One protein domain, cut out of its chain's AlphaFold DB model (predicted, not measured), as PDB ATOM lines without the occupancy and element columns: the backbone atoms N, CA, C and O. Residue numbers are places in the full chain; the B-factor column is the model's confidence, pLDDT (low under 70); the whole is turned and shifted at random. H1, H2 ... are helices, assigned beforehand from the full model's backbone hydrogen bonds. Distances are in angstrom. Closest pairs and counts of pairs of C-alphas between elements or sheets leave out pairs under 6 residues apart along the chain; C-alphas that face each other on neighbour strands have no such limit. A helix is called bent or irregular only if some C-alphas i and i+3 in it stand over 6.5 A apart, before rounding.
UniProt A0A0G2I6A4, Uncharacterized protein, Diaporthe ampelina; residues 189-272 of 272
ATOM      1  N   GLN A 189     380.179 234.302 184.896       97.00
ATOM      2  CA  GLN A 189     381.514 233.952 184.442       97.00
ATOM      3  C   GLN A 189     382.319 235.245 184.297       97.00
ATOM      4  O   GLN A 189     381.825 236.204 183.707       97.00
ATOM      5  N   ILE A 190     383.547 235.308 184.829       97.81
ATOM      6  CA  ILE A 190     384.303 236.570 184.777       97.81
ATOM      7  C   ILE A 190     384.586 236.999 183.334       97.81
ATOM      8  O   ILE A 190     384.668 238.186 183.050       97.81
ATOM      9  N   THR A 191     384.665 236.045 182.404       97.88
ATOM     10  CA  THR A 191     384.859 236.306 180.975       97.88
ATOM     11  C   THR A 191     383.711 237.095 180.347       97.88
ATOM     12  O   THR A 191     383.923 237.735 179.318       97.88
ATOM     13  N   GLU A 192     382.531 237.137 180.979       96.06
ATOM     14  CA  GLU A 192     381.419 237.973 180.530       96.06
ATOM     15  C   GLU A 192     381.759 239.464 180.571       96.06
ATOM     16  O   GLU A 192     381.172 240.200 179.796       96.06
ATOM     17  N   ILE A 193     382.697 239.933 181.403       96.62
ATOM     18  CA  ILE A 193     383.030 241.371 181.456       96.62
ATOM     19  C   ILE A 193     383.921 241.815 180.289       96.62
ATOM     20  O   ILE A 193     384.156 243.008 180.102       96.62
ATOM     21  N   ARG A 194     384.452 240.869 179.501       97.62
ATOM     22  CA  ARG A 194     385.382 241.149 178.396       97.62
ATOM     23  C   ARG A 194     384.797 242.136 177.386       97.62
ATOM     24  O   ARG A 194     385.524 242.975 176.850       97.62
ATOM     25  N   ASP A 195     383.506 242.014 177.108       95.81
ATOM     26  CA  ASP A 195     382.766 242.844 176.161       95.81
ATOM     27  C   ASP A 195     381.948 243.960 176.825       95.81
ATOM     28  O   ASP A 195     381.109 244.568 176.172       95.81
ATOM     29  N   GLU A 196     382.210 244.263 178.099       96.81
ATOM     30  CA  GLU A 196     381.609 245.385 178.824       96.81
ATOM     31  C   GLU A 196     382.596 246.558 178.802       96.81
ATOM     32  O   GLU A 196     383.621 246.496 179.495       96.81
ATOM     33  N   PRO A 197     382.370 247.609 177.990       97.06
ATOM     34  CA  PRO A 197     383.307 248.718 177.880       97.06
ATOM     35  C   PRO A 197     383.670 249.294 179.251       97.06
ATOM     36  O   PRO A 197     382.811 249.431 180.121       97.06
ATOM     37  N   PHE A 198     384.946 249.641 179.438       97.88
ATOM     38  CA  PHE A 198     385.520 250.227 180.660       97.88
ATOM     39  C   PHE A 198     385.610 249.283 181.876       97.88
ATOM     40  O   PHE A 198     386.472 249.480 182.739       97.88
ATOM     41  N   VAL A 199     384.780 248.238 181.962       97.50
ATOM     42  CA  VAL A 199     384.692 247.356 183.139       97.50
ATOM     43  C   VAL A 199     385.988 246.572 183.407       97.50
ATOM     44  O   VAL A 199     386.435 246.593 184.559       97.50
ATOM     45  N   PRO A 200     386.669 245.951 182.416       98.06
ATOM     46  CA  PRO A 200     387.953 245.289 182.659       98.06
ATOM     47  C   PRO A 200     389.016 246.225 183.240       98.06
ATOM     48  O   PRO A 200     389.727 245.850 184.170       98.06
ATOM     49  N   ALA A 201     389.099 247.461 182.741       98.19
ATOM     50  CA  ALA A 201     390.045 248.457 183.238       98.19
ATOM     51  C   ALA A 201     389.720 248.892 184.679       98.19
ATOM     52  O   ALA A 201     390.631 249.071 185.492       98.19
ATOM     53  N   LEU A 202     388.432 249.005 185.026       97.62
ATOM     54  CA  LEU A 202     387.992 249.287 186.395       97.62
ATOM     55  C   LEU A 202     388.347 248.159 187.357       97.62
ATOM     56  O   LEU A 202     388.918 248.422 188.417       97.62
ATOM     57  N   LEU A 203     388.042 246.909 186.994       97.75
ATOM     58  CA  LEU A 203     388.368 245.762 187.835       97.75
ATOM     59  C   LEU A 203     389.886 245.617 188.001       97.75
ATOM     60  O   LEU A 203     390.351 245.421 189.122       97.75
ATOM     61  N   LEU A 204     390.656 245.800 186.925       98.38
ATOM     62  CA  LEU A 204     392.117 245.813 186.968       98.38
ATOM     63  C   LEU A 204     392.643 246.835 187.987       98.38
ATOM     64  O   LEU A 204     393.414 246.467 188.874       98.38
ATOM     65  N   LYS A 205     392.171 248.088 187.915       97.94
ATOM     66  CA  LYS A 205     392.553 249.145 188.864       97.94
ATOM     67  C   LYS A 205     392.197 248.770 190.300       97.94
ATOM     68  O   LYS A 205     393.021 248.923 191.197       97.94
ATOM     69  N   VAL A 206     390.996 248.238 190.530       97.31
ATOM     70  CA  VAL A 206     390.547 247.812 191.864       97.31
ATOM     71  C   VAL A 206     391.431 246.698 192.429       97.31
ATOM     72  O   VAL A 206     391.789 246.757 193.604       97.31
ATOM     73  N   LEU A 207     391.802 245.703 191.620       98.06
ATOM     74  CA  LEU A 207     392.636 244.581 192.064       98.06
ATOM     75  C   LEU A 207     394.098 244.986 192.311       98.06
ATOM     76  O   LEU A 207     394.731 244.416 193.197       98.06
ATOM     77  N   GLN A 208     394.627 245.959 191.561       97.31
ATOM     78  CA  GLN A 208     396.016 246.420 191.686       97.31
ATOM     79  C   GLN A 208     396.211 247.489 192.767       97.31
ATOM     80  O   GLN A 208     397.197 247.453 193.499       97.31
ATOM     81  N   GLU A 209     395.289 248.446 192.862       97.25
ATOM     82  CA  GLU A 209     395.434 249.636 193.714       97.25
ATOM     83  C   GLU A 209     394.551 249.587 194.969       97.25
ATOM     84  O   GLU A 209     394.705 250.401 195.883       97.25
ATOM     85  N   GLY A 210     393.610 248.642 195.038       95.88
ATOM     86  CA  GLY A 210     392.757 248.456 196.203       95.88
ATOM     87  C   GLY A 210     393.569 248.156 197.462       95.88
ATOM     88  O   GLY A 210     394.600 247.485 197.428       95.88
ATOM     89  N   LYS A 211     393.086 248.622 198.621       96.00
ATOM     90  CA  LYS A 211     393.733 248.334 199.908       96.00
ATOM     91  C   LYS A 211     393.905 246.819 200.070       96.00
ATOM     92  O   LYS A 211     392.902 246.109 200.135       96.00
ATOM     93  N   LYS A 212     395.150 246.351 200.225       95.50
ATOM     94  CA  LYS A 212     395.502 244.920 200.279       95.50
ATOM     95  C   LYS A 212     394.568 244.100 201.174       95.50
ATOM     96  O   LYS A 212     393.985 243.128 200.719       95.50
ATOM     97  N   SER A 213     394.326 244.555 202.406       94.88
ATOM     98  CA  SER A 213     393.460 243.848 203.360       94.88
ATOM     99  C   SER A 213     392.022 243.640 202.862       94.88
ATOM    100  O   SER A 213     391.396 242.651 203.222       94.88
ATOM    101  N   LEU A 214     391.479 244.562 202.057       93.69
ATOM    102  CA  LEU A 214     390.146 244.422 201.462       93.69
ATOM    103  C   LEU A 214     390.153 243.461 200.270       93.69
ATOM    104  O   LEU A 214     389.176 242.741 200.086       93.69
ATOM    105  N   ILE A 215     391.226 243.453 199.476       96.44
ATOM    106  CA  ILE A 215     391.367 242.556 198.321       96.44
ATOM    107  C   ILE A 215     391.604 241.115 198.782       96.44
ATOM    108  O   ILE A 215     390.882 240.229 198.333       96.44
ATOM    109  N   ASP A 216     392.490 240.896 199.757       94.19
ATOM    110  CA  ASP A 216     392.746 239.575 200.355       94.19
ATOM    111  C   ASP A 216     391.473 238.969 200.983       94.19
ATOM    112  O   ASP A 216     391.281 237.757 201.014       94.19
ATOM    113  N   TYR A 217     390.562 239.816 201.479       92.12
ATOM    114  CA  TYR A 217     389.260 239.377 201.990       92.12
ATOM    115  C   TYR A 217     388.272 238.996 200.869       92.12
ATOM    116  O   TYR A 217     387.303 238.273 201.112       92.12
ATOM    117  N   LYS A 218     388.474 239.479 199.640       94.31
ATOM    118  CA  LYS A 218     387.563 239.291 198.497       94.31
ATOM    119  C   LYS A 218     387.989 238.194 197.532       94.31
ATOM    120  O   LYS A 218     387.137 237.710 196.794       94.31
ATOM    121  N   THR A 219     389.261 237.824 197.502       95.75
ATOM    122  CA  THR A 219     389.775 236.783 196.611       95.75
ATOM    123  C   THR A 219     391.135 236.277 197.093       95.75
ATOM    124  O   THR A 219     391.783 236.919 197.915       95.75
ATOM    125  N   VAL A 220     391.553 235.119 196.585       95.88
ATOM    126  CA  VAL A 220     392.875 234.527 196.834       95.88
ATOM    127  C   VAL A 220     393.873 234.957 195.756       95.88
ATOM    128  O   VAL A 220     393.478 235.309 194.645       95.88
ATOM    129  N   ASP A 221     395.169 234.921 196.071       97.00
ATOM    130  CA  ASP A 221     396.210 235.512 195.218       97.00
ATOM    131  C   ASP A 221     396.270 234.918 193.803       97.00
ATOM    132  O   ASP A 221     396.258 235.676 192.840       97.00
ATOM    133  N   HIS A 222     396.236 233.592 193.636       97.25
ATOM    134  CA  HIS A 222     396.295 232.979 192.299       97.25
ATOM    135  C   HIS A 222     395.060 233.299 191.441       97.25
ATOM    136  O   HIS A 222     395.182 233.492 190.235       97.25
ATOM    137  N   VAL A 223     393.878 233.449 192.053       98.06
ATOM    138  CA  VAL A 223     392.657 233.906 191.359       98.06
ATOM    139  C   VAL A 223     392.775 235.369 190.943       98.06
ATOM    140  O   VAL A 223     392.423 235.735 189.819       98.06
ATOM    141  N   LYS A 224     393.300 236.213 191.835       98.06
ATOM    142  CA  LYS A 224     393.569 237.624 191.557       98.06
ATOM    143  C   LYS A 224     394.540 237.782 190.388       98.06
ATOM    144  O   LYS A 224     394.262 238.575 189.493       98.06
ATOM    145  N   ASP A 225     395.633 237.027 190.377       98.06
ATOM    146  CA  ASP A 225     396.705 237.167 189.388       98.06
ATOM    147  C   ASP A 225     396.227 236.784 187.976       98.06
ATOM    148  O   ASP A 225     396.380 237.580 187.046       98.06
ATOM    149  N   VAL A 226     395.527 235.651 187.834       98.44
ATOM    150  CA  VAL A 226     394.891 235.244 186.563       98.44
ATOM    151  C   VAL A 226     393.871 236.291 186.094       98.44
ATOM    152  O   VAL A 226     393.806 236.627 184.909       98.44
ATOM    153  N   THR A 227     393.089 236.860 187.020       98.56
ATOM    154  CA  THR A 227     392.102 237.902 186.685       98.56
ATOM    155  C   THR A 227     392.769 239.201 186.230       98.56
ATOM    156  O   THR A 227     392.290 239.831 185.286       98.56
ATOM    157  N   ILE A 228     393.872 239.610 186.866       98.62
ATOM    158  CA  ILE A 228     394.648 240.802 186.492       98.62
ATOM    159  C   ILE A 228     395.195 240.660 185.072       98.62
ATOM    160  O   ILE A 228     395.054 241.588 184.273       98.62
ATOM    161  N   GLU A 229     395.796 239.515 184.743       98.56
ATOM    162  CA  GLU A 229     396.342 239.269 183.407       98.56
ATOM    163  C   GLU A 229     395.247 239.343 182.335       98.56
ATOM    164  O   GLU A 229     395.386 240.064 181.342       98.56
ATOM    165  N   ALA A 230     394.113 238.683 182.578       98.62
ATOM    166  CA  ALA A 230     392.975 238.715 181.672       98.62
ATOM    167  C   ALA A 230     392.408 240.134 181.497       98.62
ATOM    168  O   ALA A 230     392.249 240.599 180.368       98.62
ATOM    169  N   CYS A 231     392.171 240.861 182.595       98.69
ATOM    170  CA  CYS A 231     391.627 242.219 182.547       98.69
ATOM    171  C   CYS A 231     392.567 243.201 181.843       98.69
ATOM    172  O   CYS A 231     392.092 244.089 181.133       98.69
ATOM    173  N   LYS A 232     393.887 243.037 181.991       98.56
ATOM    174  CA  LYS A 232     394.884 243.829 181.261       98.56
ATOM    175  C   LYS A 232     394.762 243.623 179.753       98.56
ATOM    176  O   LYS A 232     394.693 244.606 179.019       98.56
ATOM    177  N   ASN A 233     394.685 242.370 179.307       98.56
ATOM    178  CA  ASN A 233     394.533 242.044 177.889       98.56
ATOM    179  C   ASN A 233     393.190 242.555 177.347       98.56
ATOM    180  O   ASN A 233     393.145 243.187 176.297       98.56
ATOM    181  N   TRP A 234     392.097 242.370 178.091       98.69
ATOM    182  CA  TRP A 234     390.778 242.853 177.680       98.69
ATOM    183  C   TRP A 234     390.702 244.377 177.614       98.69
ATOM    184  O   TRP A 234     390.167 244.904 176.648       98.69
ATOM    185  N   ALA A 235     391.265 245.099 178.585       98.38
ATOM    186  CA  ALA A 235     391.303 246.561 178.544       98.38
ATOM    187  C   ALA A 235     392.064 247.072 177.306       98.38
ATOM    188  O   ALA A 235     391.606 247.997 176.638       98.38
ATOM    189  N   GLN A 236     393.183 246.433 176.953       98.19
ATOM    190  CA  GLN A 236     393.934 246.753 175.735       98.19
ATOM    191  C   GLN A 236     393.136 246.431 174.463       98.19
ATOM    192  O   GLN A 236     393.068 247.274 173.566       98.19
ATOM    193  N   ASP A 237     392.480 245.268 174.401       98.38
ATOM    194  CA  ASP A 237     391.589 244.888 173.294       98.38
ATOM    195  C   ASP A 237     390.470 245.928 173.098       98.38
ATOM    196  O   ASP A 237     390.142 246.287 171.967       98.38
ATOM    197  N   GLN A 238     389.870 246.422 174.189       98.38
ATOM    198  CA  GLN A 238     388.795 247.419 174.135       98.38
ATOM    199  C   GLN A 238     389.272 248.754 173.548       98.38
ATOM    200  O   GLN A 238     388.548 249.362 172.756       98.38
ATOM    201  N   VAL A 239     390.496 249.184 173.873       98.19
ATOM    202  CA  VAL A 239     391.110 250.383 173.278       98.19
ATOM    203  C   VAL A 239     391.404 250.173 171.793       98.19
ATOM    204  O   VAL A 239     391.064 251.022 170.974       98.19
ATOM    205  N   GLN A 240     391.966 249.022 171.410       97.88
ATOM    206  CA  GLN A 240     392.260 248.705 170.004       97.88
ATOM    207  C   GLN A 240     391.000 248.653 169.131       97.88
ATOM    208  O   GLN A 240     391.030 249.064 167.973       97.88
ATOM    209  N   LYS A 241     389.881 248.176 169.688       97.50
ATOM    210  CA  LYS A 241     388.568 248.168 169.024       97.50
ATOM    211  C   LYS A 241     387.885 249.539 168.993       97.50
ATOM    212  O   LYS A 241     386.842 249.668 168.359       97.50
ATOM    213  N   GLY A 242     388.432 250.538 169.687       97.56
ATOM    214  CA  GLY A 242     387.846 251.873 169.799       97.56
ATOM    215  C   GLY A 242     386.615 251.950 170.708       97.56
ATOM    216  O   GLY A 242     385.861 252.912 170.614       97.56
ATOM    217  N   TRP A 243     386.386 250.954 171.573       97.06
ATOM    218  CA  TRP A 243     385.284 250.979 172.548       97.06
ATOM    219  C   TRP A 243     385.589 251.898 173.734       97.06
ATOM    220  O   TRP A 243     384.682 252.483 174.319       97.06
ATOM    221  N   VAL A 244     386.871 252.014 174.082       97.44
ATOM    222  CA  VAL A 244     387.381 252.864 175.160       97.44
ATOM    223  C   VAL A 244     388.455 253.790 174.575       97.44
ATOM    224  O   VAL A 244     389.347 253.298 173.882       97.44
ATOM    225  N   PRO A 245     388.404 255.112 174.820       96.69
ATOM    226  CA  PRO A 245     389.455 256.026 174.376       96.69
ATOM    227  C   PRO A 245     390.823 255.663 174.974       96.69
ATOM    228  O   PRO A 245     390.916 255.303 176.145       96.69
ATOM    229  N   ASN A 246     391.900 255.787 174.192       95.38
ATOM    230  CA  ASN A 246     393.263 255.470 174.647       95.38
ATOM    231  C   ASN A 246     393.765 256.397 175.774       95.38
ATOM    232  O   ASN A 246     394.638 256.022 176.548       95.38
ATOM    233  N   ASP A 247     393.230 257.613 175.854       95.44
ATOM    234  CA  ASP A 247     393.526 258.625 176.871       95.44
ATOM    235  C   ASP A 247     392.533 258.608 178.044       95.44
ATOM    236  O   ASP A 247     392.570 259.492 178.901       95.44
ATOM    237  N   TRP A 248     391.641 257.611 178.110       96.19
ATOM    238  CA  TRP A 248     390.686 257.503 179.204       96.19
ATOM    239  C   TRP A 248     391.385 257.166 180.526       96.19
ATOM    240  O   TRP A 248     391.999 256.109 180.683       96.19
ATOM    241  N   GLU A 249     391.244 258.051 181.512       95.19
ATOM    242  CA  GLU A 249     391.678 257.793 182.882       95.19
ATOM    243  C   GLU A 249     390.621 256.963 183.623       95.19
ATOM    244  O   GLU A 249     389.473 257.389 183.774       95.19
ATOM    245  N   THR A 250     391.012 255.786 184.116       96.12
ATOM    246  CA  THR A 250     390.110 254.872 184.821       96.12
ATOM    247  C   THR A 250     389.479 255.527 186.049       96.12
ATOM    248  O   THR A 250     390.135 255.759 187.068       96.12
ATOM    249  N   ARG A 251     388.164 255.746 185.972       94.56
ATOM    250  CA  ARG A 251     387.343 256.421 186.985       94.56
ATOM    251  C   ARG A 251     385.941 255.824 187.043       94.56
ATOM    252  O   ARG A 251     385.537 255.092 186.143       94.56
ATOM    253  N   THR A 252     385.170 256.170 188.073       93.88
ATOM    254  CA  THR A 252     383.738 255.839 188.117       93.88
ATOM    255  C   THR A 252     383.045 256.297 186.832       93.88
ATOM    256  O   THR A 252     383.268 257.421 186.375       93.88
ATOM    257  N   LEU A 253     382.234 255.405 186.262       94.06
ATOM    258  CA  LEU A 253     381.491 255.660 185.031       94.06
ATOM    259  C   LEU A 253     380.459 256.766 185.236       94.06
ATOM    260  O   LEU A 253     379.903 256.907 186.328       94.06
ATOM    261  N   ASP A 254     380.186 257.511 184.166       89.94
ATOM    262  CA  ASP A 254     379.252 258.638 184.192       89.94
ATOM    263  C   ASP A 254     377.823 258.187 184.542       89.94
ATOM    264  O   ASP A 254     377.136 258.853 185.313       89.94
ATOM    265  N   GLU A 255     377.420 257.001 184.076       90.81
ATOM    266  CA  GLU A 255     376.119 256.383 184.367       90.81
ATOM    267  C   GLU A 255     376.214 255.235 185.383       90.81
ATOM    268  O   GLU A 255     375.535 254.219 185.259       90.81
ATOM    269  N   SER A 256     377.060 255.367 186.410       84.44
ATOM    270  CA  SER A 256     377.195 254.346 187.460       84.44
ATOM    271  C   SER A 256     375.827 253.894 188.019       84.44
ATOM    272  O   SER A 256     375.034 254.741 188.441       84.44
ATOM    273  N   PRO A 257     375.544 252.575 188.079       87.75
ATOM    274  CA  PRO A 257     376.480 251.448 187.953       87.75
ATOM    275  C   PRO A 257     376.610 250.846 186.540       87.75
ATOM    276  O   PRO A 257     377.153 249.752 186.399       87.75
ATOM    277  N   PHE A 258     376.089 251.504 185.511       93.50
ATOM    278  CA  PHE A 258     375.937 250.937 184.179       93.50
ATOM    279  C   PHE A 258     377.111 251.264 183.250       93.50
ATOM    280  O   PHE A 258     377.646 252.374 183.252       93.50
ATOM    281  N   PHE A 259     377.509 250.281 182.441       95.12
ATOM    282  CA  PHE A 259     378.456 250.473 181.345       95.12
ATOM    283  C   PHE A 259     377.706 250.774 180.035       95.12
ATOM    284  O   PHE A 259     376.566 250.332 179.873       95.12
ATOM    285  N   PRO A 260     378.313 251.480 179.067       95.94
ATOM    286  CA  PRO A 260     377.673 251.727 177.774       95.94
ATOM    287  C   PRO A 260     377.329 250.425 177.034       95.94
ATOM    288  O   PRO A 260     378.209 249.596 176.806       95.94
ATOM    289  N   GLY A 261     376.061 250.251 176.649       94.38
ATOM    290  CA  GLY A 261     375.561 249.037 175.984       94.38
ATOM    291  C   GLY A 261     375.013 247.949 176.922       94.38
ATOM    292  O   GLY A 261     374.776 246.815 176.496       94.38
ATOM    293  N   TRP A 262     374.853 248.247 178.220       95.06
ATOM    294  CA  TRP A 262     374.367 247.271 179.204       95.06
ATOM    295  C   TRP A 262     372.940 246.787 178.928       95.06
ATOM    296  O   TRP A 262     372.645 245.616 179.172       95.06
ATOM    297  N   GLU A 263     372.061 247.661 178.433       94.62
ATOM    298  CA  GLU A 263     370.642 247.364 178.223       94.62
ATOM    299  C   GLU A 263     370.465 246.392 177.054       94.62
ATOM    300  O   GLU A 263     369.797 245.368 177.196       94.62
ATOM    301  N   GLU A 264     371.157 246.623 175.935       94.06
ATOM    302  CA  GLU A 264     371.174 245.711 174.791       94.06
ATOM    303  C   GLU A 264     371.740 244.345 175.187       94.06
ATOM    304  O   GLU A 264     371.148 243.306 174.881       94.06
ATOM    305  N   LYS A 265     372.858 244.329 175.931       93.19
ATOM    306  CA  LYS A 265     373.440 243.083 176.447       93.19
ATOM    307  C   LYS A 265     372.465 242.342 177.360       93.19
ATOM    308  O   LYS A 265     372.365 241.114 177.291       93.19
ATOM    309  N   TRP A 266     371.746 243.068 178.213       91.19
ATOM    310  CA  TRP A 266     370.748 242.493 179.103       91.19
ATOM    311  C   TRP A 266     369.580 241.886 178.321       91.19
ATOM    312  O   TRP A 266     369.258 240.719 178.550       91.19
ATOM    313  N   HIS A 267     369.006 242.614 177.358       92.44
ATOM    314  CA  HIS A 267     367.909 242.126 176.517       92.44
ATOM    315  C   HIS A 267     368.278 240.857 175.745       92.44
ATOM    316  O   HIS A 267     367.526 239.882 175.804       92.44
ATOM    317  N   MET A 268     369.463 240.819 175.120       90.25
ATOM    318  CA  MET A 268     369.950 239.627 174.412       90.25
ATOM    319  C   MET A 268     370.016 238.393 175.325       90.25
ATOM    320  O   MET A 268     369.658 237.291 174.913       90.25
ATOM    321  N   LYS A 269     370.434 238.559 176.588       87.25
ATOM    322  CA  LYS A 269     370.516 237.450 177.557       87.25
ATOM    323  C   LYS A 269     369.153 236.956 178.044       87.25
ATOM    324  O   LYS A 269     369.055 235.806 178.464       87.25
ATOM    325  N   GLN A 270     368.121 237.798 178.025       84.31
ATOM    326  CA  GLN A 270     366.767 237.393 178.422       84.31
ATOM    327  C   GLN A 270     366.024 236.620 177.316       84.31
ATOM    328  O   GLN A 270     364.943 236.095 177.577       84.31
ATOM    329  N   GLY A 271     366.595 236.519 176.108       66.44
ATOM    330  CA  GLY A 271     365.969 235.836 174.975       66.44
ATOM    331  C   GLY A 271     364.836 236.633 174.323       66.44
ATOM    332  O   GLY A 271     363.901 236.019 173.806       66.44
ATOM    333  N   PHE A 272     364.901 237.969 174.392       48.91
ATOM    334  CA  PHE A 272     364.055 238.866 173.597       48.91
ATOM    335  C   PHE A 272     364.592 239.038 172.175       48.91
ATOM    336  O   PHE A 272     365.832 238.980 172.001       48.91
TER     337      PHE A 272
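Overview. This is residues 189 to 272 of the 272 residues of an uncharacterized protein of Diaporthe ampelina (UniProt A0A0G2I6A4). A long helix, H4, packs slantwise on a shorter one, H2, with the short H1 near the start of H2. H3 lies beyond the other end of H2, and H5 lies far from H3, after a long loop, residues 241 to 261; residues 209 to 214 and 266 to 271 stick out. The printed part has 84 residues with five named helices, H1 to H5 in chain order, and no named strand: all helix. It is compact, with a radius of gyration of the C-alphas of 13.7 A, and spans 40 by 32 by 22 A.

Arrangement. H1, residues 190 to 195, and H2, residues 199 to 209, only just touch, with 3 pairs of C-alphas within 8 A, and only at the corner by their link; the closest C-alphas are those of Ile 193 and Pro 200, 6.4 A apart. H2 is close to but not clearly touching H3, residues 212 to 216; the closest C-alphas, of Leu 207 and Ile 215, are 6.7 A apart. H2 and H4, residues 221 to 240, touch at a steep tilt of 45 degrees, opposite ways; the closest C-alphas, of Pro 200 and Cys 231, are 4.8 A apart. H1 only just touches H4, with 3 pairs of C-alphas within 8 A, and with residues 231 to 238 of H4 alone; the closest, of Arg 194 and Trp 234, are 5.7 A apart. H5, residues 262 to 270, is apart from H1, H2, H3 and H4. Each O i to N i+4 pair is within hydrogen-bond range in H2, H3, H4 and H5; in H1, 0 of 2 are, beside 2 of 3 O i to N i+3 pairs.

Along the chain. H1 begins at C-alpha 190, (384.303, 236.570, 184.777), and is only just irregular: C-alphas 192 and 195 are 6.7 A apart. H2 is 15.2 A long, H4 28.7 A and H5 12.5 A, ending at C-alpha 270, (366.767, 237.393, 178.422).

Size, cuts and confidence. The two C-alphas farthest apart, of Ser 213 and Phe 272, are 42.1 A apart. The printed part has no cut; the link from H4 to H5 is long. Residues 271 to 272 have pLDDT under 70.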